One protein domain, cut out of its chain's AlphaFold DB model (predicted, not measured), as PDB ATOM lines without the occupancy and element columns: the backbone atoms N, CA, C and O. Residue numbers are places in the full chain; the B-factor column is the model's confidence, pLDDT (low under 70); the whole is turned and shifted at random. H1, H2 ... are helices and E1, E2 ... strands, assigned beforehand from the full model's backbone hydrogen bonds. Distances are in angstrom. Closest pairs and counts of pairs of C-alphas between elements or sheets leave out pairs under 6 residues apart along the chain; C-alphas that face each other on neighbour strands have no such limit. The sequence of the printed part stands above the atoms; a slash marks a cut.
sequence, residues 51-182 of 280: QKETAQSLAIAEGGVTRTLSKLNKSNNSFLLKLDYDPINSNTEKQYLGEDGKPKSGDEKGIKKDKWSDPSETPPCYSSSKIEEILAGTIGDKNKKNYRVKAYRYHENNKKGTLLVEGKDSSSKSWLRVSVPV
ATOM      1  N   GLN A  51     -20.162   4.637 -29.187       90.88
ATOM      2  CA  GLN A  51     -21.116   3.749 -28.521       90.88
ATOM      3  C   GLN A  51     -21.224   2.397 -29.231       90.88
ATOM      4  O   GLN A  51     -21.185   1.353 -28.579       90.88
ATOM      5  N   LYS A  52     -21.299   2.398 -30.569       91.19
ATOM      6  CA  LYS A  52     -21.340   1.170 -31.372       91.19
ATOM      7  C   LYS A  52     -20.085   0.320 -31.181       91.19
ATOM      8  O   LYS A  52     -20.205  -0.881 -30.961       91.19
ATOM      9  N   GLU A  53     -18.900   0.920 -31.244       89.50
ATOM     10  CA  GLU A  53     -17.636   0.203 -31.043       89.50
ATOM     11  C   GLU A  53     -17.520  -0.372 -29.626       89.50
ATOM     12  O   GLU A  53     -17.023  -1.481 -29.453       89.50
ATOM     13  N   THR A  54     -18.011   0.351 -28.614       90.44
ATOM     14  CA  THR A  54     -18.049  -0.116 -27.217       90.44
ATOM     15  C   THR A  54     -19.002  -1.301 -27.046       90.44
ATOM     16  O   THR A  54     -18.661  -2.293 -26.408       90.44
ATOM     17  N   ALA A  55     -20.189  -1.244 -27.657       91.25
ATOM     18  CA  ALA A  55     -21.129  -2.362 -27.645       91.25
ATOM     19  C   ALA A  55     -20.544  -3.602 -28.345       91.25
ATOM     20  O   ALA A  55     -20.721  -4.729 -27.884       91.25
ATOM     21  N   GLN A  56     -19.803  -3.405 -29.441       92.44
ATOM     22  CA  GLN A  56     -19.148  -4.495 -30.162       92.44
ATOM     23  C   GLN A  56     -18.000  -5.124 -29.366       92.44
ATOM     24  O   GLN A  56     -17.928  -6.351 -29.285       92.44
ATOM     25  N   SER A  57     -17.124  -4.325 -28.754       93.50
ATOM     26  CA  SER A  57     -16.031  -4.849 -27.928       93.50
ATOM     27  C   SER A  57     -16.542  -5.546 -26.662       93.50
ATOM     28  O   SER A  57     -15.984  -6.578 -26.281       93.50
ATOM     29  N   LEU A  58     -17.651  -5.082 -26.074       94.12
ATOM     30  CA  LEU A  58     -18.340  -5.782 -24.985       94.12
ATOM     31  C   LEU A  58     -18.904  -7.138 -25.433       94.12
ATOM     32  O   LEU A  58     -18.631  -8.146 -24.786       94.12
ATOM     33  N   ALA A  59     -19.604  -7.195 -26.570       92.88
ATOM     34  CA  ALA A  59     -20.130  -8.451 -27.110       92.88
ATOM     35  C   ALA A  59     -19.011  -9.474 -27.404       92.88
ATOM     36  O   ALA A  59     -19.167 -10.680 -27.199       92.88
ATOM     37  N   ILE A  60     -17.841  -9.000 -27.845       94.06
ATOM     38  CA  ILE A  60     -16.649  -9.840 -28.017       94.06
ATOM     39  C   ILE A  60     -16.138 -10.340 -26.659       94.06
ATOM     40  O   ILE A  60     -15.785 -11.513 -26.542       94.06
ATOM     41  N   ALA A  61     -16.118  -9.499 -25.621       94.81
ATOM     42  CA  ALA A  61     -15.724  -9.921 -24.277       94.81
ATOM     43  C   ALA A  61     -16.676 -10.998 -23.715       94.81
ATOM     44  O   ALA A  61     -16.207 -12.005 -23.185       94.81
ATOM     45  N   GLU A  62     -17.991 -10.847 -23.899       93.81
ATOM     46  CA  GLU A  62     -19.013 -11.833 -23.502       93.81
ATOM     47  C   GLU A  62     -18.841 -13.179 -24.221       93.81
ATOM     48  O   GLU A  62     -18.836 -14.250 -23.599       93.81
ATOM     49  N   GLY A  63     -18.626 -13.146 -25.538       92.62
ATOM     50  CA  GLY A  63     -18.308 -14.355 -26.294       92.62
ATOM     51  C   GLY A  63     -16.975 -14.973 -25.859       92.62
ATOM     52  O   GLY A  63     -16.842 -16.199 -25.822       92.62
ATOM     53  N   GLY A  64     -15.998 -14.143 -25.482       93.44
ATOM     54  CA  GLY A  64     -14.695 -14.566 -24.977       93.44
ATOM     55  C   GLY A  64     -14.807 -15.297 -23.645       93.44
ATOM     56  O   GLY A  64     -14.239 -16.380 -23.495       93.44
ATOM     57  N   VAL A  65     -15.617 -14.776 -22.717       93.62
ATOM     58  CA  VAL A  65     -15.985 -15.462 -21.469       93.62
ATOM     59  C   VAL A  65     -16.586 -16.829 -21.776       93.62
ATOM     60  O   VAL A  65     -16.095 -17.840 -21.277       93.62
ATOM     61  N   THR A  66     -17.590 -16.887 -22.650       92.31
ATOM     62  CA  THR A  66     -18.296 -18.137 -22.976       92.31
ATOM     63  C   THR A  66     -17.353 -19.190 -23.564       92.31
ATOM     64  O   THR A  66     -17.363 -20.351 -23.148       92.31
ATOM     65  N   ARG A  67     -16.483 -18.797 -24.501       92.06
ATOM     66  CA  ARG A  67     -15.501 -19.703 -25.117       92.06
ATOM     67  C   ARG A  67     -14.432 -20.164 -24.140       92.06
ATOM     68  O   ARG A  67     -14.083 -21.342 -24.146       92.06
ATOM     69  N   THR A  68     -13.934 -19.257 -23.305       94.00
ATOM     70  CA  THR A  68     -12.945 -19.581 -22.273       94.00
ATOM     71  C   THR A  68     -13.531 -20.594 -21.296       94.00
ATOM     72  O   THR A  68     -12.943 -21.649 -21.084       94.00
ATOM     73  N   LEU A  69     -14.738 -20.342 -20.782       91.50
ATOM     74  CA  LEU A  69     -15.426 -21.262 -19.878       91.50
ATOM     75  C   LEU A  69     -15.727 -22.611 -20.530       91.50
ATOM     76  O   LEU A  69     -15.540 -23.644 -19.898       91.50
ATOM     77  N   SER A  70     -16.122 -22.634 -21.805       89.75
ATOM     78  CA  SER A  70     -16.305 -23.885 -22.549       89.75
ATOM     79  C   SER A  70     -15.011 -24.700 -22.640       89.75
ATOM     80  O   SER A  70     -15.051 -25.919 -22.491       89.75
ATOM     81  N   LYS A  71     -13.856 -24.050 -22.839       89.75
ATOM     82  CA  LYS A  71     -12.548 -24.723 -22.861       89.75
ATOM     83  C   LYS A  71     -12.100 -25.178 -21.477       89.75
ATOM     84  O   LYS A  71     -11.541 -26.266 -21.383       89.75
ATOM     85  N   LEU A  72     -12.349 -24.378 -20.442       88.38
ATOM     86  CA  LEU A  72     -12.018 -24.710 -19.054       88.38
ATOM     87  C   LEU A  72     -12.886 -25.847 -18.513       88.38
ATOM     88  O   LEU A  72     -12.390 -26.683 -17.778       88.38
ATOM     89  N   ASN A  73     -14.150 -25.944 -18.925       85.19
ATOM     90  CA  ASN A  73     -15.046 -27.023 -18.503       85.19
ATOM     91  C   ASN A  73     -14.795 -28.365 -19.216       85.19
ATOM     92  O   ASN A  73     -15.482 -29.342 -18.923       85.19
ATOM     93  N   LYS A  74     -13.836 -28.452 -20.150       82.50
ATOM     94  CA  LYS A  74     -13.417 -29.745 -20.718       82.50
ATOM     95  C   LYS A  74     -12.644 -30.551 -19.673       82.50
ATOM     96  O   LYS A  74     -11.872 -29.969 -18.917       82.50
ATOM     97  N   SER A  75     -12.774 -31.880 -19.693       70.75
ATOM     98  CA  SER A  75     -12.099 -32.797 -18.752       70.75
ATOM     99  C   SER A  75     -10.601 -32.519 -18.601       70.75
ATOM    100  O   SER A  75     -10.072 -32.527 -17.497       70.75
ATOM    101  N   ASN A  76      -9.927 -32.199 -19.707       76.12
ATOM    102  CA  ASN A  76      -8.480 -31.990 -19.723       76.12
ATOM    103  C   ASN A  76      -8.045 -30.633 -19.154       76.12
ATOM    104  O   ASN A  76      -6.857 -30.443 -18.959       76.12
ATOM    105  N   ASN A  77      -8.964 -29.693 -18.916       83.12
ATOM    106  CA  ASN A  77      -8.655 -28.333 -18.455       83.12
ATOM    107  C   ASN A  77      -9.410 -27.952 -17.172       83.12
ATOM    108  O   ASN A  77      -9.144 -26.899 -16.597       83.12
ATOM    109  N   SER A  78     -10.343 -28.783 -16.698       81.44
ATOM    110  CA  SER A  78     -11.198 -28.462 -15.549       81.44
ATOM    111  C   SER A  78     -10.431 -28.290 -14.244       81.44
ATOM    112  O   SER A  78     -10.911 -27.612 -13.337       81.44
ATOM    113  N   PHE A  79      -9.228 -28.858 -14.142       80.38
ATOM    114  CA  PHE A  79      -8.352 -28.649 -12.993       80.38
ATOM    115  C   PHE A  79      -7.860 -27.189 -12.894       80.38
ATOM    116  O   PHE A  79      -7.715 -26.675 -11.785       80.38
ATOM    117  N   LEU A  80      -7.715 -26.478 -14.024       87.75
ATOM    118  CA  LEU A  80      -7.278 -25.074 -14.072       87.75
ATOM    119  C   LEU A  80      -8.261 -24.129 -13.373       87.75
ATOM    120  O   LEU A  80      -7.865 -23.074 -12.890       87.75
ATOM    121  N   LEU A  81      -9.538 -24.513 -13.256       89.31
ATOM    122  CA  LEU A  81     -10.547 -23.727 -12.537       89.31
ATOM    123  C   LEU A  81     -10.249 -23.593 -11.036       89.31
ATOM    124  O   LEU A  81     -10.834 -22.729 -10.382       89.31
ATOM    125  N   LYS A  82      -9.358 -24.420 -10.482       87.25
ATOM    126  CA  LYS A  82      -8.903 -24.328  -9.086       87.25
ATOM    127  C   LYS A  82      -7.549 -23.631  -8.939       87.25
ATOM    128  O   LYS A  82      -7.086 -23.452  -7.818       87.25
ATOM    129  N   LEU A  83      -6.923 -23.253 -10.051       89.06
ATOM    130  CA  LEU A  83      -5.607 -22.631 -10.087       89.06
ATOM    131  C   LEU A  83      -5.731 -21.154 -10.459       89.06
ATOM    132  O   LEU A  83      -6.569 -20.776 -11.277       89.06
ATOM    133  N   ASP A  84      -4.865 -20.326  -9.885       92.00
ATOM    134  CA  ASP A  84      -4.808 -18.897 -10.187       92.00
ATOM    135  C   ASP A  84      -4.007 -18.622 -11.466       92.00
ATOM    136  O   ASP A  84      -2.932 -19.188 -11.684       92.00
ATOM    137  N   TYR A  85      -4.508 -17.692 -12.276       93.25
ATOM    138  CA  TYR A  85      -3.810 -17.119 -13.422       93.25
ATOM    139  C   TYR A  85      -3.984 -15.599 -13.426       93.25
ATOM    140  O   TYR A  85      -5.021 -15.075 -13.799       93.25
ATOM    141  N   ASP A  86      -2.971 -14.862 -13.011       93.31
ATOM    142  CA  ASP A  86      -2.949 -13.409 -12.948       93.31
ATOM    143  C   ASP A  86      -1.520 -12.920 -13.244       93.31
ATOM    144  O   ASP A  86      -0.676 -12.804 -12.338       93.31
ATOM    145  N   PRO A  87      -1.192 -12.734 -14.534       91.94
ATOM    146  CA  PRO A  87       0.076 -12.158 -14.943       91.94
ATOM    147  C   PRO A  87       0.160 -10.679 -14.553       91.94
ATOM    148  O   PRO A  87      -0.843  -9.989 -14.385       91.94
ATOM    149  N   ILE A  88       1.383 -10.158 -14.464       91.25
ATOM    150  CA  ILE A  88       1.603  -8.740 -14.177       91.25
ATOM    151  C   ILE A  88       1.135  -7.903 -15.373       91.25
ATOM    152  O   ILE A  88       1.493  -8.162 -16.524       91.25
ATOM    153  N   ASN A  89       0.341  -6.875 -15.098       88.56
ATOM    154  CA  ASN A  89      -0.029  -5.869 -16.076       88.56
ATOM    155  C   ASN A  89       1.164  -4.943 -16.338       88.56
ATOM    156  O   ASN A  89       1.612  -4.227 -15.444       88.56
ATOM    157  N   SER A  90       1.636  -4.913 -17.584       87.31
ATOM    158  CA  SER A  90       2.791  -4.114 -18.010       87.31
ATOM    159  C   SER A  90       2.641  -2.608 -17.772       87.31
ATOM    160  O   SER A  90       3.642  -1.912 -17.732       87.31
ATOM    161  N   ASN A  91       1.415  -2.096 -17.624       86.31
ATOM    162  CA  ASN A  91       1.182  -0.666 -17.402       86.31
ATOM    163  C   ASN A  91       1.235  -0.262 -15.925       86.31
ATOM    164  O   ASN A  91       1.443   0.908 -15.625       86.31
ATOM    165  N   THR A  92       0.952  -1.191 -15.010       85.88
ATOM    166  CA  THR A  92       0.803  -0.889 -13.576       85.88
ATOM    167  C   THR A  92       1.804  -1.627 -12.704       85.88
ATOM    168  O   THR A  92       1.796  -1.406 -11.498       85.88
ATOM    169  N   GLU A  93       2.601  -2.534 -13.280       88.44
ATOM    170  CA  GLU A  93       3.548  -3.416 -12.574       88.44
ATOM    171  C   GLU A  93       2.896  -4.223 -11.436       88.44
ATOM    172  O   GLU A  93       3.540  -4.704 -10.506       88.44
ATOM    173  N   LYS A  94       1.578  -4.399 -11.532       90.00
ATOM    174  CA  LYS A  94       0.724  -5.083 -10.563       90.00
ATOM    175  C   LYS A  94      -0.150  -6.103 -11.277       90.00
ATOM    176  O   LYS A  94      -0.352  -6.015 -12.487       90.00
ATOM    177  N   GLN A  95      -0.671  -7.060 -10.524       91.56
ATOM    178  CA  GLN A  95      -1.720  -7.976 -10.976       91.56
ATOM    179  C   GLN A  95      -2.943  -7.228 -11.532       91.56
ATOM    180  O   GLN A  95      -3.180  -6.063 -11.203       91.56
ATOM    181  N   TYR A  96      -3.737  -7.901 -12.366       91.00
ATOM    182  CA  TYR A  96      -5.004  -7.354 -12.849       91.00
ATOM    183  C   TYR A  96      -6.109  -7.417 -11.793       91.00
ATOM    184  O   TYR A  96      -7.009  -6.579 -11.837       91.00
ATOM    185  N   LEU A  97      -6.073  -8.408 -10.894       91.19
ATOM    186  CA  LEU A  97      -7.060  -8.580  -9.830       91.19
ATOM    187  C   LEU A  97      -6.417  -8.447  -8.442       91.19
ATOM    188  O   LEU A  97      -5.385  -9.055  -8.143       91.19
ATOM    189  N   GLY A  98      -7.093  -7.705  -7.569       86.81
ATOM    190  CA  GLY A  98      -6.869  -7.668  -6.130       86.81
ATOM    191  C   GLY A  98      -7.184  -8.998  -5.450       86.81
ATOM    192  O   GLY A  98      -7.760  -9.913  -6.056       86.81
ATOM    193  N   GLU A  99      -6.780  -9.162  -4.192       85.88
ATOM    194  CA  GLU A  99      -7.124 -10.338  -3.376       85.88
ATOM    195  C   GLU A  99      -8.641 -10.539  -3.288       85.88
ATOM    196  O   GLU A  99      -9.119 -11.675  -3.295       85.88
ATOM    197  N   ASP A 100      -9.398  -9.443  -3.330       85.00
ATOM    198  CA  ASP A 100     -10.860  -9.439  -3.386       85.00
ATOM    199  C   ASP A 100     -11.457  -9.844  -4.756       85.00
ATOM    200  O   ASP A 100     -12.679  -9.930  -4.909       85.00
ATOM    201  N   GLY A 101     -10.613 -10.107  -5.761       85.12
ATOM    202  CA  GLY A 101     -11.025 -10.451  -7.120       85.12
ATOM    203  C   GLY A 101     -11.532  -9.251  -7.924       85.12
ATOM    204  O   GLY A 101     -12.237  -9.419  -8.922       85.12
ATOM    205  N   LYS A 102     -11.236  -8.017  -7.524       87.88
ATOM    206  CA  LYS A 102     -11.645  -6.825  -8.268       87.88
ATOM    207  C   LYS A 102     -10.436  -6.161  -8.922       87.88
ATOM    208  O   LYS A 102      -9.341  -6.208  -8.385       87.88
ATOM    209  N   PRO A 103     -10.601  -5.598 -10.129       87.62
ATOM    210  CA  PRO A 103      -9.556  -4.790 -10.728       87.62
ATOM    211  C   PRO A 103      -9.599  -3.365 -10.168       87.62
ATOM    212  O   PRO A 103     -10.677  -2.784 -10.030       87.62
ATOM    213  N   LYS A 104      -8.423  -2.776  -9.968       86.31
ATOM    214  CA  LYS A 104      -8.192  -1.404  -9.485       86.31
ATOM    215  C   LYS A 104      -8.798  -1.111  -8.103       86.31
ATOM    216  O   LYS A 104      -9.266   0.000  -7.867       86.31
ATOM    217  N   SER A 105      -8.802  -2.090  -7.204       85.56
ATOM    218  CA  SER A 105      -9.258  -1.964  -5.812       85.56
ATOM    219  C   SER A 105      -8.181  -1.421  -4.865       85.56
ATOM    220  O   SER A 105      -8.519  -0.964  -3.776       85.56
ATOM    221  N   GLY A 106      -6.909  -1.398  -5.280       84.62
ATOM    222  CA  GLY A 106      -5.790  -0.859  -4.500       84.62
ATOM    223  C   GLY A 106      -5.039  -1.904  -3.670       84.62
ATOM    224  O   GLY A 106      -3.985  -1.596  -3.114       84.62
ATOM    225  N   ASP A 107      -5.536  -3.136  -3.626       86.31
ATOM    226  CA  ASP A 107      -4.926  -4.310  -2.994       86.31
ATOM    227  C   ASP A 107      -4.118  -5.173  -3.988       86.31
ATOM    228  O   ASP A 107      -3.628  -6.247  -3.629       86.31
ATOM    229  N   GLU A 108      -3.932  -4.718  -5.234       89.19
ATOM    230  CA  GLU A 108      -3.116  -5.427  -6.219       89.19
ATOM    231  C   GLU A 108      -1.630  -5.386  -5.859       89.19
ATOM    232  O   GLU A 108      -1.040  -4.334  -5.584       89.19
ATOM    233  N   LYS A 109      -0.998  -6.557  -5.948       87.50
ATOM    234  CA  LYS A 109       0.419  -6.760  -5.633       87.50
ATOM    235  C   LYS A 109       1.242  -6.939  -6.910       87.50
ATOM    236  O   LYS A 109       0.729  -7.390  -7.933       87.50
ATOM    237  N   GLY A 110       2.537  -6.638  -6.834       84.62
ATOM    238  CA  GLY A 110       3.511  -6.834  -7.922       84.62
ATOM    239  C   GLY A 110       4.032  -8.270  -8.062       84.62
ATOM    240  O   GLY A 110       5.121  -8.484  -8.579       84.62
ATOM    241  N   ILE A 111       3.298  -9.264  -7.556       85.19
ATOM    242  CA  ILE A 111       3.718 -10.670  -7.565       85.19
ATOM    243  C   ILE A 111       2.966 -11.377  -8.691       85.19
ATOM    244  O   ILE A 111       1.745 -11.324  -8.729       85.19
ATOM    245  N   LYS A 112       3.646 -12.058  -9.614       87.62
ATOM    246  CA  LYS A 112       2.971 -12.860 -10.649       87.62
ATOM    247  C   LYS A 112       2.292 -14.080 -10.004       87.62
ATOM    248  O   LYS A 112       2.937 -14.786  -9.234       87.62
ATOM    249  N   LYS A 113       1.024 -14.357 -10.328       88.94
ATOM    250  CA  LYS A 113       0.319 -15.585  -9.905       88.94
ATOM    251  C   LYS A 113      -0.064 -16.416 -11.123       88.94
ATOM    252  O   LYS A 113      -1.157 -16.271 -11.635       88.94
ATOM    253  N   ASP A 114       0.822 -17.266 -11.618       89.56
ATOM    254  CA  ASP A 114       0.569 -18.069 -12.825       89.56
ATOM    255  C   ASP A 114       0.783 -19.542 -12.521       89.56
ATOM    256  O   ASP A 114       1.814 -20.122 -12.845       89.56
ATOM    257  N   LYS A 115      -0.209 -20.122 -11.844       88.94
ATOM    258  CA  LYS A 115      -0.222 -21.546 -11.511       88.94
ATOM    259  C   LYS A 115      -0.641 -22.413 -12.693       88.94
ATOM    260  O   LYS A 115      -0.447 -23.617 -12.672       88.94
ATOM    261  N   TRP A 116      -1.219 -21.816 -13.735       88.38
ATOM    262  CA  TRP A 116      -1.611 -22.545 -14.942       88.38
ATOM    263  C   TRP A 116      -0.401 -23.052 -15.724       88.38
ATOM    264  O   TRP A 116      -0.500 -24.074 -16.397       88.38
ATOM    265  N   SER A 117       0.722 -22.338 -15.628       85.31
ATOM    266  CA  SER A 117       1.986 -22.689 -16.282       85.31
ATOM    267  C   SER A 117       2.966 -23.419 -15.356       85.31
ATOM    268  O   SER A 117       4.072 -23.734 -15.791       85.31
ATOM    269  N   ASP A 118       2.594 -23.656 -14.094       83.56
ATOM    270  CA  ASP A 118       3.450 -24.296 -13.096       83.56
ATOM    271  C   ASP A 118       3.324 -25.829 -13.185       83.56
ATOM    272  O   ASP A 118       2.260 -26.368 -12.865       83.56
ATOM    273  N   PRO A 119       4.386 -26.552 -13.589       74.88
ATOM    274  CA  PRO A 119       4.334 -28.002 -13.749       74.88
ATOM    275  C   PRO A 119       4.046 -28.749 -12.439       74.88
ATOM    276  O   PRO A 119       3.549 -29.868 -12.498       74.88
ATOM    277  N   SER A 120       4.309 -28.145 -11.272       74.94
ATOM    278  CA  SER A 120       4.028 -28.758  -9.964       74.94
ATOM    279  C   SER A 120       2.543 -28.733  -9.578       74.94
ATOM    280  O   SER A 120       2.092 -29.540  -8.766       74.94
ATOM    281  N   GLU A 121       1.769 -27.826 -10.177       77.31
ATOM    282  CA  GLU A 121       0.336 -27.647  -9.913       77.31
ATOM    283  C   GLU A 121      -0.534 -28.277 -11.016       77.31
ATOM    284  O   GLU A 121      -1.743 -28.463 -10.844       77.31
ATOM    285  N   THR A 122       0.065 -28.616 -12.162       75.44
ATOM    286  CA  THR A 122      -0.625 -29.226 -13.305       75.44
ATOM    287  C   THR A 122      -0.471 -30.751 -13.312       75.44
ATOM    288  O   THR A 122       0.592 -31.255 -12.955       75.44
ATOM    289  N   PRO A 123      -1.482 -31.517 -13.764       75.00
ATOM    290  CA  PRO A 123      -1.352 -32.957 -13.939       75.00
ATOM    291  C   PRO A 123      -0.222 -33.332 -14.909       75.00
ATOM    292  O   PRO A 123       0.062 -32.575 -15.848       75.00
ATOM    293  N   PRO A 124       0.355 -34.536 -14.764       74.31
ATOM    294  CA  PRO A 124       1.258 -35.090 -15.760       74.31
ATOM    295  C   PRO A 124       0.656 -35.054 -17.165       74.31
ATOM    296  O   PRO A 124      -0.559 -35.172 -17.331       74.31
ATOM    297  N   CYS A 125       1.502 -34.908 -18.189       78.56
ATOM    298  CA  CYS A 125       1.095 -34.798 -19.597       78.56
ATOM    299  C   CYS A 125       0.319 -33.527 -19.990       78.56
ATOM    300  O   CYS A 125      -0.042 -33.369 -21.167       78.56
ATOM    301  N   TYR A 126       0.085 -32.599 -19.059       80.50
ATOM    302  CA  TYR A 126      -0.421 -31.280 -19.406       80.50
ATOM    303  C   TYR A 126       0.681 -30.449 -20.074       80.50
ATOM    304  O   TYR A 126       1.791 -30.326 -19.567       80.50
ATOM    305  N   SER A 127       0.378 -29.875 -21.240       75.00
ATOM    306  CA  SER A 127       1.311 -29.000 -21.950       75.00
ATOM    307  C   SER A 127       0.855 -27.557 -21.838       75.00
ATOM    308  O   SER A 127      -0.234 -27.204 -22.300       75.00
ATOM    309  N   SER A 128       1.736 -26.707 -21.313       71.62
ATOM    310  CA  SER A 128       1.531 -25.260 -21.227       71.62
ATOM    311  C   SER A 128       1.310 -24.597 -22.593       71.62
ATOM    312  O   SER A 128       0.662 -23.558 -22.672       71.62
ATOM    313  N   SER A 129       1.740 -25.230 -23.692       71.19
ATOM    314  CA  SER A 129       1.484 -24.757 -25.061       71.19
ATOM    315  C   SER A 129      -0.009 -24.605 -25.392       71.19
ATOM    316  O   SER A 129      -0.378 -23.746 -26.193       71.19
ATOM    317  N   LYS A 130      -0.887 -25.377 -24.735       77.25
ATOM    318  CA  LYS A 130      -2.346 -25.305 -24.925       77.25
ATOM    319  C   LYS A 130      -3.004 -24.159 -24.158       77.25
ATOM    320  O   LYS A 130      -4.158 -23.831 -24.436       77.25
ATOM    321  N   ILE A 131      -2.295 -23.534 -23.215       85.62
ATOM    322  CA  ILE A 131      -2.840 -22.447 -22.396       85.62
ATOM    323  C   ILE A 131      -3.209 -21.253 -23.276       85.62
ATOM    324  O   ILE A 131      -4.292 -20.698 -23.116       85.62
ATOM    325  N   GLU A 132      -2.381 -20.896 -24.261       88.25
ATOM    326  CA  GLU A 132      -2.659 -19.756 -25.149       88.25
ATOM    327  C   GLU A 132      -3.955 -19.930 -25.953       88.25
ATOM    328  O   GLU A 132      -4.681 -18.962 -26.185       88.25
ATOM    329  N   GLU A 133      -4.329 -21.166 -26.294       87.06
ATOM    330  CA  GLU A 133      -5.625 -21.426 -26.920       87.06
ATOM    331  C   GLU A 133      -6.792 -21.116 -25.974       87.06
ATOM    332  O   GLU A 133      -7.873 -20.738 -26.424       87.06
ATOM    333  N   ILE A 134      -6.619 -21.304 -24.666       89.88
ATOM    334  CA  ILE A 134      -7.628 -20.960 -23.658       89.88
ATOM    335  C   ILE A 134      -7.651 -19.444 -23.450       89.88
ATOM    336  O   ILE A 134      -8.728 -18.850 -23.383       89.88
ATOM    337  N   LEU A 135      -6.471 -18.825 -23.383       92.81
ATOM    338  CA  LEU A 135      -6.304 -17.414 -23.062       92.81
ATOM    339  C   LEU A 135      -6.754 -16.476 -24.175       92.81
ATOM    340  O   LEU A 135      -7.128 -15.348 -23.867       92.81
ATOM    341  N   ALA A 136      -6.718 -16.879 -25.443       93.31
ATOM    342  CA  ALA A 136      -7.040 -15.978 -26.543       93.31
ATOM    343  C   ALA A 136      -7.821 -16.648 -27.677       93.31
ATOM    344  O   ALA A 136      -7.774 -17.856 -27.906       93.31
ATOM    345  N   GLY A 137      -8.551 -15.825 -28.426       92.00
ATOM    346  CA  GLY A 137      -9.250 -16.261 -29.627       92.00
ATOM    347  C   GLY A 137      -9.930 -15.115 -30.364       92.00
ATOM    348  O   GLY A 137      -9.860 -13.955 -29.964       92.00
ATOM    349  N   THR A 138     -10.604 -15.445 -31.464       91.81
ATOM    350  CA  THR A 138     -11.262 -14.468 -32.345       91.81
ATOM    351  C   THR A 138     -12.757 -14.721 -32.440       91.81
ATOM    352  O   THR A 138     -13.194 -15.871 -32.494       91.81
ATOM    353  N   ILE A 139     -13.567 -13.665 -32.464       85.94
ATOM    354  CA  ILE A 139     -15.031 -13.761 -32.567       85.94
ATOM    355  C   ILE A 139     -15.466 -13.022 -33.830       85.94
ATOM    356  O   ILE A 139     -15.506 -11.797 -33.868       85.94
ATOM    357  N   GLY A 140     -15.774 -13.784 -34.880       83.25
ATOM    358  CA  GLY A 140     -16.061 -13.239 -36.204       83.25
ATOM    359  C   GLY A 140     -14.778 -12.980 -36.994       83.25
ATOM    360  O   GLY A 140     -14.011 -13.910 -37.244       83.25
ATOM    361  N   ASP A 141     -14.562 -11.729 -37.405       80.44
ATOM    362  CA  ASP A 141     -13.406 -11.328 -38.215       80.44
ATOM    363  C   ASP A 141     -12.091 -11.481 -37.430       80.44
ATOM    364  O   ASP A 141     -11.835 -10.770 -36.451       80.44
ATOM    365  N   LYS A 142     -11.241 -12.404 -37.897       73.31
ATOM    366  CA  LYS A 142      -9.998 -12.818 -37.233       73.31
ATOM    367  C   LYS A 142      -9.007 -11.672 -37.011       73.31
ATOM    368  O   LYS A 142      -8.233 -11.740 -36.060       73.31
ATOM    369  N   ASN A 143      -9.036 -10.634 -37.845       76.25
ATOM    370  CA  ASN A 143      -8.024  -9.574 -37.820       76.25
ATOM    371  C   ASN A 143      -8.417  -8.374 -36.954       76.25
ATOM    372  O   ASN A 143      -7.563  -7.562 -36.601       76.25
ATOM    373  N   LYS A 144      -9.701  -8.249 -36.610       79.94
ATOM    374  CA  LYS A 144     -10.235  -7.063 -35.924       79.94
ATOM    375  C   LYS A 144     -10.874  -7.379 -34.584       79.94
ATOM    376  O   LYS A 144     -10.836  -6.530 -33.700       79.94
ATOM    377  N   LYS A 145     -11.425  -8.585 -34.436       89.62
ATOM    378  CA  LYS A 145     -12.279  -8.963 -33.311       89.62
ATOM    379  C   LYS A 145     -11.664 -10.106 -32.534       89.62
ATOM    380  O   LYS A 145     -11.824 -11.280 -32.881       89.62
ATOM    381  N   ASN A 146     -10.948  -9.761 -31.474       93.81
ATOM    382  CA  ASN A 146     -10.289 -10.738 -30.623       93.81
ATOM    383  C   ASN A 146     -10.628 -10.530 -29.151       93.81
ATOM    384  O   ASN A 146     -11.003  -9.443 -28.717       93.81
ATOM    385  N   TYR A 147     -10.529 -11.617 -28.398       95.25
ATOM    386  CA  TYR A 147     -10.641 -11.597 -26.953       95.25
ATOM    387  C   TYR A 147      -9.370 -12.162 -26.334       95.25
ATOM    388  O   TYR A 147      -8.692 -13.008 -26.931       95.25
ATOM    389  N   ARG A 148      -9.064 -11.708 -25.121       95.44
ATOM    390  CA  ARG A 148      -7.971 -12.236 -24.312       95.44
ATOM    391  C   ARG A 148      -8.348 -12.274 -22.838       95.44
ATOM    392  O   ARG A 148      -8.795 -11.277 -22.279       95.44
ATOM    393  N   VAL A 149      -8.119 -13.408 -22.197       95.88
ATOM    394  CA  VAL A 149      -8.186 -13.567 -20.748       95.88
ATOM    395  C   VAL A 149      -7.030 -12.789 -20.132       95.88
ATOM    396  O   VAL A 149      -5.865 -13.003 -20.469       95.88
ATOM    397  N   LYS A 150      -7.361 -11.850 -19.249       94.81
ATOM    398  CA  LYS A 150      -6.375 -11.050 -18.517       94.81
ATOM    399  C   LYS A 150      -6.021 -11.691 -17.194       94.81
ATOM    400  O   LYS A 150      -4.847 -11.721 -16.860       94.81
ATOM    401  N   ALA A 151      -7.021 -12.214 -16.491       95.06
ATOM    402  CA  ALA A 151      -6.821 -12.897 -15.228       95.06
ATOM    403  C   ALA A 151      -7.974 -13.851 -14.897       95.06
ATOM    404  O   ALA A 151      -9.104 -13.683 -15.359       95.06
ATOM    405  N   TYR A 152      -7.671 -14.830 -14.063       94.88
ATOM    406  CA  TYR A 152      -8.561 -15.766 -13.414       94.88
ATOM    407  C   TYR A 152      -8.084 -15.981 -11.972       94.88
ATOM    408  O   TYR A 152      -6.912 -16.271 -11.740       94.88
ATOM    409  N   ARG A 153      -8.982 -15.839 -10.998       93.12
ATOM    410  CA  ARG A 153      -8.668 -16.028  -9.576       93.12
ATOM    411  C   ARG A 153      -9.659 -16.968  -8.927       93.12
ATOM    412  O   ARG A 153     -10.859 -16.703  -8.970       93.12
ATOM    413  N   TYR A 154      -9.177 -18.038  -8.315       92.12
ATOM    414  CA  TYR A 154     -10.020 -18.974  -7.593       92.12
ATOM    415  C   TYR A 154     -10.122 -18.579  -6.115       92.12
ATOM    416  O   TYR A 154      -9.130 -18.437  -5.409       92.12
ATOM    417  N   HIS A 155     -11.351 -18.408  -5.635       89.56
ATOM    418  CA  HIS A 155     -11.652 -18.108  -4.241       89.56
ATOM    419  C   HIS A 155     -12.154 -19.373  -3.547       89.56
ATOM    420  O   HIS A 155     -13.325 -19.753  -3.671       89.56
ATOM    421  N   GLU A 156     -11.269 -20.011  -2.784       84.50
ATOM    422  CA  GLU A 156     -11.542 -21.295  -2.142       84.50
ATOM    423  C   GLU A 156     -12.685 -21.244  -1.118       84.50
ATOM    424  O   GLU A 156     -13.471 -22.192  -1.043       84.50
ATOM    425  N   ASN A 157     -12.831 -20.132  -0.395       85.12
ATOM    426  CA  ASN A 157     -13.870 -19.958   0.629       85.12
ATOM    427  C   ASN A 157     -15.284 -20.030   0.038       85.12
ATOM    428  O   ASN A 157     -16.185 -20.613   0.628       85.12
ATOM    429  N   ASN A 158     -15.465 -19.467  -1.158       85.69
ATOM    430  CA  ASN A 158     -16.774 -19.348  -1.801       85.69
ATOM    431  C   ASN A 158     -16.957 -20.328  -2.967       85.69
ATOM    432  O   ASN A 158     -18.008 -20.307  -3.605       85.69
ATOM    433  N   LYS A 159     -15.932 -21.138  -3.277       86.44
ATOM    434  CA  LYS A 159     -15.871 -22.035  -4.446       86.44
ATOM    435  C   LYS A 159     -16.252 -21.309  -5.748       86.44
ATOM    436  O   LYS A 159     -17.011 -21.814  -6.577       86.44
ATOM    437  N   LYS A 160     -15.743 -20.085  -5.917       90.44
ATOM    438  CA  LYS A 160     -16.003 -19.230  -7.085       90.44
ATOM    439  C   LYS A 160     -14.696 -18.811  -7.736       90.44
ATOM    440  O   LYS A 160     -13.757 -18.443  -7.044       90.44
ATOM    441  N   GLY A 161     -14.666 -18.826  -9.059       92.00
ATOM    442  CA  GLY A 161     -13.617 -18.231  -9.871       92.00
ATOM    443  C   GLY A 161     -14.032 -16.847 -10.348       92.00
ATOM    444  O   GLY A 161     -15.153 -16.664 -10.815       92.00
ATOM    445  N   THR A 162     -13.152 -15.865 -10.261       94.94
ATOM    446  CA  THR A 162     -13.335 -14.569 -10.909       94.94
ATOM    447  C   THR A 162     -12.554 -14.568 -12.210       94.94
ATOM    448  O   THR A 162     -11.335 -14.665 -12.180       94.94
ATOM    449  N   LEU A 163     -13.242 -14.434 -13.343       95.19
ATOM    450  CA  LEU A 163     -12.637 -14.383 -14.672       95.19
ATOM    451  C   LEU A 163     -12.722 -12.958 -15.230       95.19
ATOM    452  O   LEU A 163     -13.801 -12.367 -15.254       95.19
ATOM    453  N   LEU A 164     -11.597 -12.433 -15.713       96.06
ATOM    454  CA  LEU A 164     -11.482 -11.137 -16.373       96.06
ATOM    455  C   LEU A 164     -11.065 -11.329 -17.835       96.06
ATOM    456  O   LEU A 164      -9.970 -11.818 -18.121       96.06
ATOM    457  N   VAL A 165     -11.923 -10.906 -18.762       96.12
ATOM    458  CA  VAL A 165     -11.700 -11.006 -20.211       96.12
ATOM    459  C   VAL A 165     -11.724  -9.621 -20.841       96.12
ATOM    460  O   VAL A 165     -12.619  -8.823 -20.582       96.12
ATOM    461  N   GLU A 166     -10.749  -9.343 -21.697       95.38
ATOM    462  CA  GLU A 166     -10.738  -8.192 -22.593       95.38
ATOM    463  C   GLU A 166     -11.305  -8.604 -23.952       95.38
ATOM    464  O   GLU A 166     -10.819  -9.558 -24.555       95.38
ATOM    465  N   GLY A 167     -12.305  -7.879 -24.444       95.06
ATOM    466  CA  GLY A 167     -12.739  -7.910 -25.835       95.06
ATOM    467  C   GLY A 167     -12.226  -6.675 -26.564       95.06
ATOM    468  O   GLY A 167     -12.248  -5.569 -26.018       95.06
ATOM    469  N   LYS A 168     -11.745  -6.853 -27.792       93.56
ATOM    470  CA  LYS A 168     -11.228  -5.775 -28.632       93.56
ATOM    471  C   LYS A 168     -11.863  -5.834 -30.016       93.56
ATOM    472  O   LYS A 168     -11.847  -6.885 -30.657       93.56
ATOM    473  N   ASP A 169     -12.366  -4.687 -30.470       90.56
ATOM    474  CA  ASP A 169     -12.793  -4.457 -31.853       90.56
ATOM    475  C   ASP A 169     -11.971  -3.310 -32.448       90.56
ATOM    476  O   ASP A 169     -12.161  -2.150 -32.087       90.56
ATOM    477  N   SER A 170     -11.028  -3.643 -33.332       83.62
ATOM    478  CA  SER A 170     -10.113  -2.710 -34.008       83.62
ATOM    479  C   SER A 170      -9.287  -1.844 -33.032       83.62
ATOM    480  O   SER A 170      -8.157  -2.204 -32.693       83.62
ATOM    481  N   SER A 171      -9.846  -0.736 -32.544       82.50
ATOM    482  CA  SER A 171      -9.265   0.205 -31.573       82.50
ATOM    483  C   SER A 171      -9.964   0.202 -30.209       82.50
ATOM    484  O   SER A 171      -9.324   0.531 -29.209       82.50
ATOM    485  N   SER A 172     -11.239  -0.189 -30.143       89.00
ATOM    486  CA  SER A 172     -12.024  -0.195 -28.906       89.00
ATOM    487  C   SER A 172     -11.718  -1.431 -28.065       89.00
ATOM    488  O   SER A 172     -11.580  -2.537 -28.593       89.00
ATOM    489  N   LYS A 173     -11.612  -1.244 -26.746       92.81
ATOM    490  CA  LYS A 173     -11.377  -2.308 -25.765       92.81
ATOM    491  C   LYS A 173     -12.417  -2.222 -24.659       92.81
ATOM    492  O   LYS A 173     -12.630  -1.151 -24.095       92.81
ATOM    493  N   SER A 174     -12.979  -3.361 -24.287       93.25
ATOM    494  CA  SER A 174     -13.861  -3.489 -23.130       93.25
ATOM    495  C   SER A 174     -13.428  -4.661 -22.275       93.25
ATOM    496  O   SER A 174     -12.961  -5.679 -22.783       93.25
ATOM    497  N   TRP A 175     -13.554  -4.503 -20.963       93.62
ATOM    498  CA  TRP A 175     -13.225  -5.543 -19.998       93.62
ATOM    499  C   TRP A 175     -14.505  -6.040 -19.351       93.62
ATOM    500  O   TRP A 175     -15.335  -5.248 -18.912       93.62
ATOM    501  N   LEU A 176     -14.636  -7.357 -19.268       94.50
ATOM    502  CA  LEU A 176     -15.753  -8.023 -18.632       94.50
ATOM    503  C   LEU A 176     -15.227  -8.898 -17.502       94.50
ATOM    504  O   LEU A 176     -14.387  -9.774 -17.717       94.50
ATOM    505  N   ARG A 177     -15.738  -8.654 -16.296       94.94
ATOM    506  CA  ARG A 177     -15.476  -9.482 -15.121       94.94
ATOM    507  C   ARG A 177     -16.711 -10.309 -14.813       94.94
ATOM    508  O   ARG A 177     -17.777  -9.747 -14.576       94.94
ATOM    509  N   VAL A 178     -16.543 -11.621 -14.724       94.00
ATOM    510  CA  VAL A 178     -17.611 -12.547 -14.341       94.00
ATOM    511  C   VAL A 178     -17.195 -13.393 -13.148       94.00
ATOM    512  O   VAL A 178     -16.018 -13.700 -12.966       94.00
ATOM    513  N   SER A 179     -18.177 -13.777 -12.336       93.19
ATOM    514  CA  SER A 179     -17.993 -14.747 -11.259       93.19
ATOM    515  C   SER A 179     -18.559 -16.092 -11.702       93.19
ATOM    516  O   SER A 179     -19.708 -16.183 -12.127       93.19
ATOM    517  N   VAL A 180     -17.733 -17.123 -11.622       89.81
ATOM    518  CA  VAL A 180     -17.975 -18.460 -12.150       89.81
ATOM    519  C   VAL A 180     -18.064 -19.413 -10.963       89.81
ATOM    520  O   VAL A 180     -17.102 -19.515 -10.203       89.81
ATOM    521  N   PRO A 181     -19.182 -20.119 -10.752       88.88
ATOM    522  CA  PRO A 181     -19.234 -21.151  -9.728       88.88
ATOM    523  C   PRO A 181     -18.350 -22.330 -10.148       88.88
ATOM    524  O   PRO A 181     -18.554 -22.918 -11.210       88.88
ATOM    525  N   VAL A 182     -17.386 -22.699  -9.307       84.62
ATOM    526  CA  VAL A 182     -16.531 -23.868  -9.527       84.62
ATOM    527  C   VAL A 182     -17.120 -25.010  -8.716       84.62
ATOM    528  O   VAL A 182     -16.933 -25.105  -7.503       84.62
TER     529      VAL A 182
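What this domain is: This is residues 51 to 182 of the 280 residues of an uncharacterized protein of Cyanobacteria bacterium QH_9_48_43 (UniProt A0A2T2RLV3). A twisted sheet of four strands has one long helix, H1, packed along one face, while a long stretch with no named element, residues 83 to 127, loops away from H1 with its residues 94 to 108 and then runs back to H3, which is on the same face of the sheet as H1. Two short helices sit near the later end of H1: H2 makes a corner with it, and H3 leads straight into the first strand. The printed part has 132 residues with three named helices and four named strands, in the order H1 H2 H3 E1 E2 E3 E4, and its class is mixed, helices and strands. The sheet's order is E1 E2 E3 E4, all antiparallel. The whole is compact, with a radius of gyration of the C-alphas of 14.6 A and spans of 43 by 34 by 26 A.

How they stand to each other: E1, residues 136 to 138, E2, residues 145 to 155, E3, residues 160 to 169, and E4, residues 172 to 181, form a meander, each strand the antiparallel neighbour of the one before. E1 and E4 are the edge strands. The hairpin E1 and E2 has N 147 and O 137 within hydrogen-bond range at 2.9 A. The hairpin E2 and E3 has N 148 and O 166 at 2.8 A, and the hairpin E3 and E4 has N 165 and O 176 at 2.9 A. H1, residues 51 to 72, is on the sheet; its closest C-alphas to E3 are those of Ala 61 and Gly 167, 3.9 A apart. These make two layers, a helix on one face of a sheet. H3, residues 128 to 135, lies on the same face at a height over the sheet of 8.3 A, over none of the strands, but only just: 2 of its C-alphas fall on E2. H1 touches H3 with residues 68 to 72 alone, at a steep tilt of 39 degrees, opposite ways; the closest C-alphas are those of Thr 68 and Ile 134, 5.7 A. H2, residues 78 to 82, only grazes the sheet with residues 80 to 82. H1 and H2 only just touch, and only at the corner, with 3 pairs of C-alphas within 8 A, the closest those of Leu 72 and Ser 78 at 5.2 A. Every O i to N i+4 pair is within hydrogen-bond range in H1, but 0 of 1 in H2 and 1 of 4 in H3, where 2 of 2 and 4 of 5 O i to N i+3 pairs are.

Where its parts are: E2 measures 30.5 A, E3 29.0 A, E4 29.3 A and E1 7.3 A from first to last C-alpha. H1 measures 31.3 A from C-alpha 51 at (-21.116, 3.749, -28.521), H2 8.0 A and H3 11.2 A. E4 ends with C-alpha 181 at (-19.234, -21.151, -9.728).

The domain as a whole: The two C-alphas farthest apart, those of Gln 51 and Pro 124, are 46.6 A apart. The printed part has no cut. The link from H2 to H3 is long, 45 residues, and in it residues 88 to 89 pair antiparallel with residues 94 to 95. The mean pLDDT of the printed part is 88.0, and no printed residue is under 70.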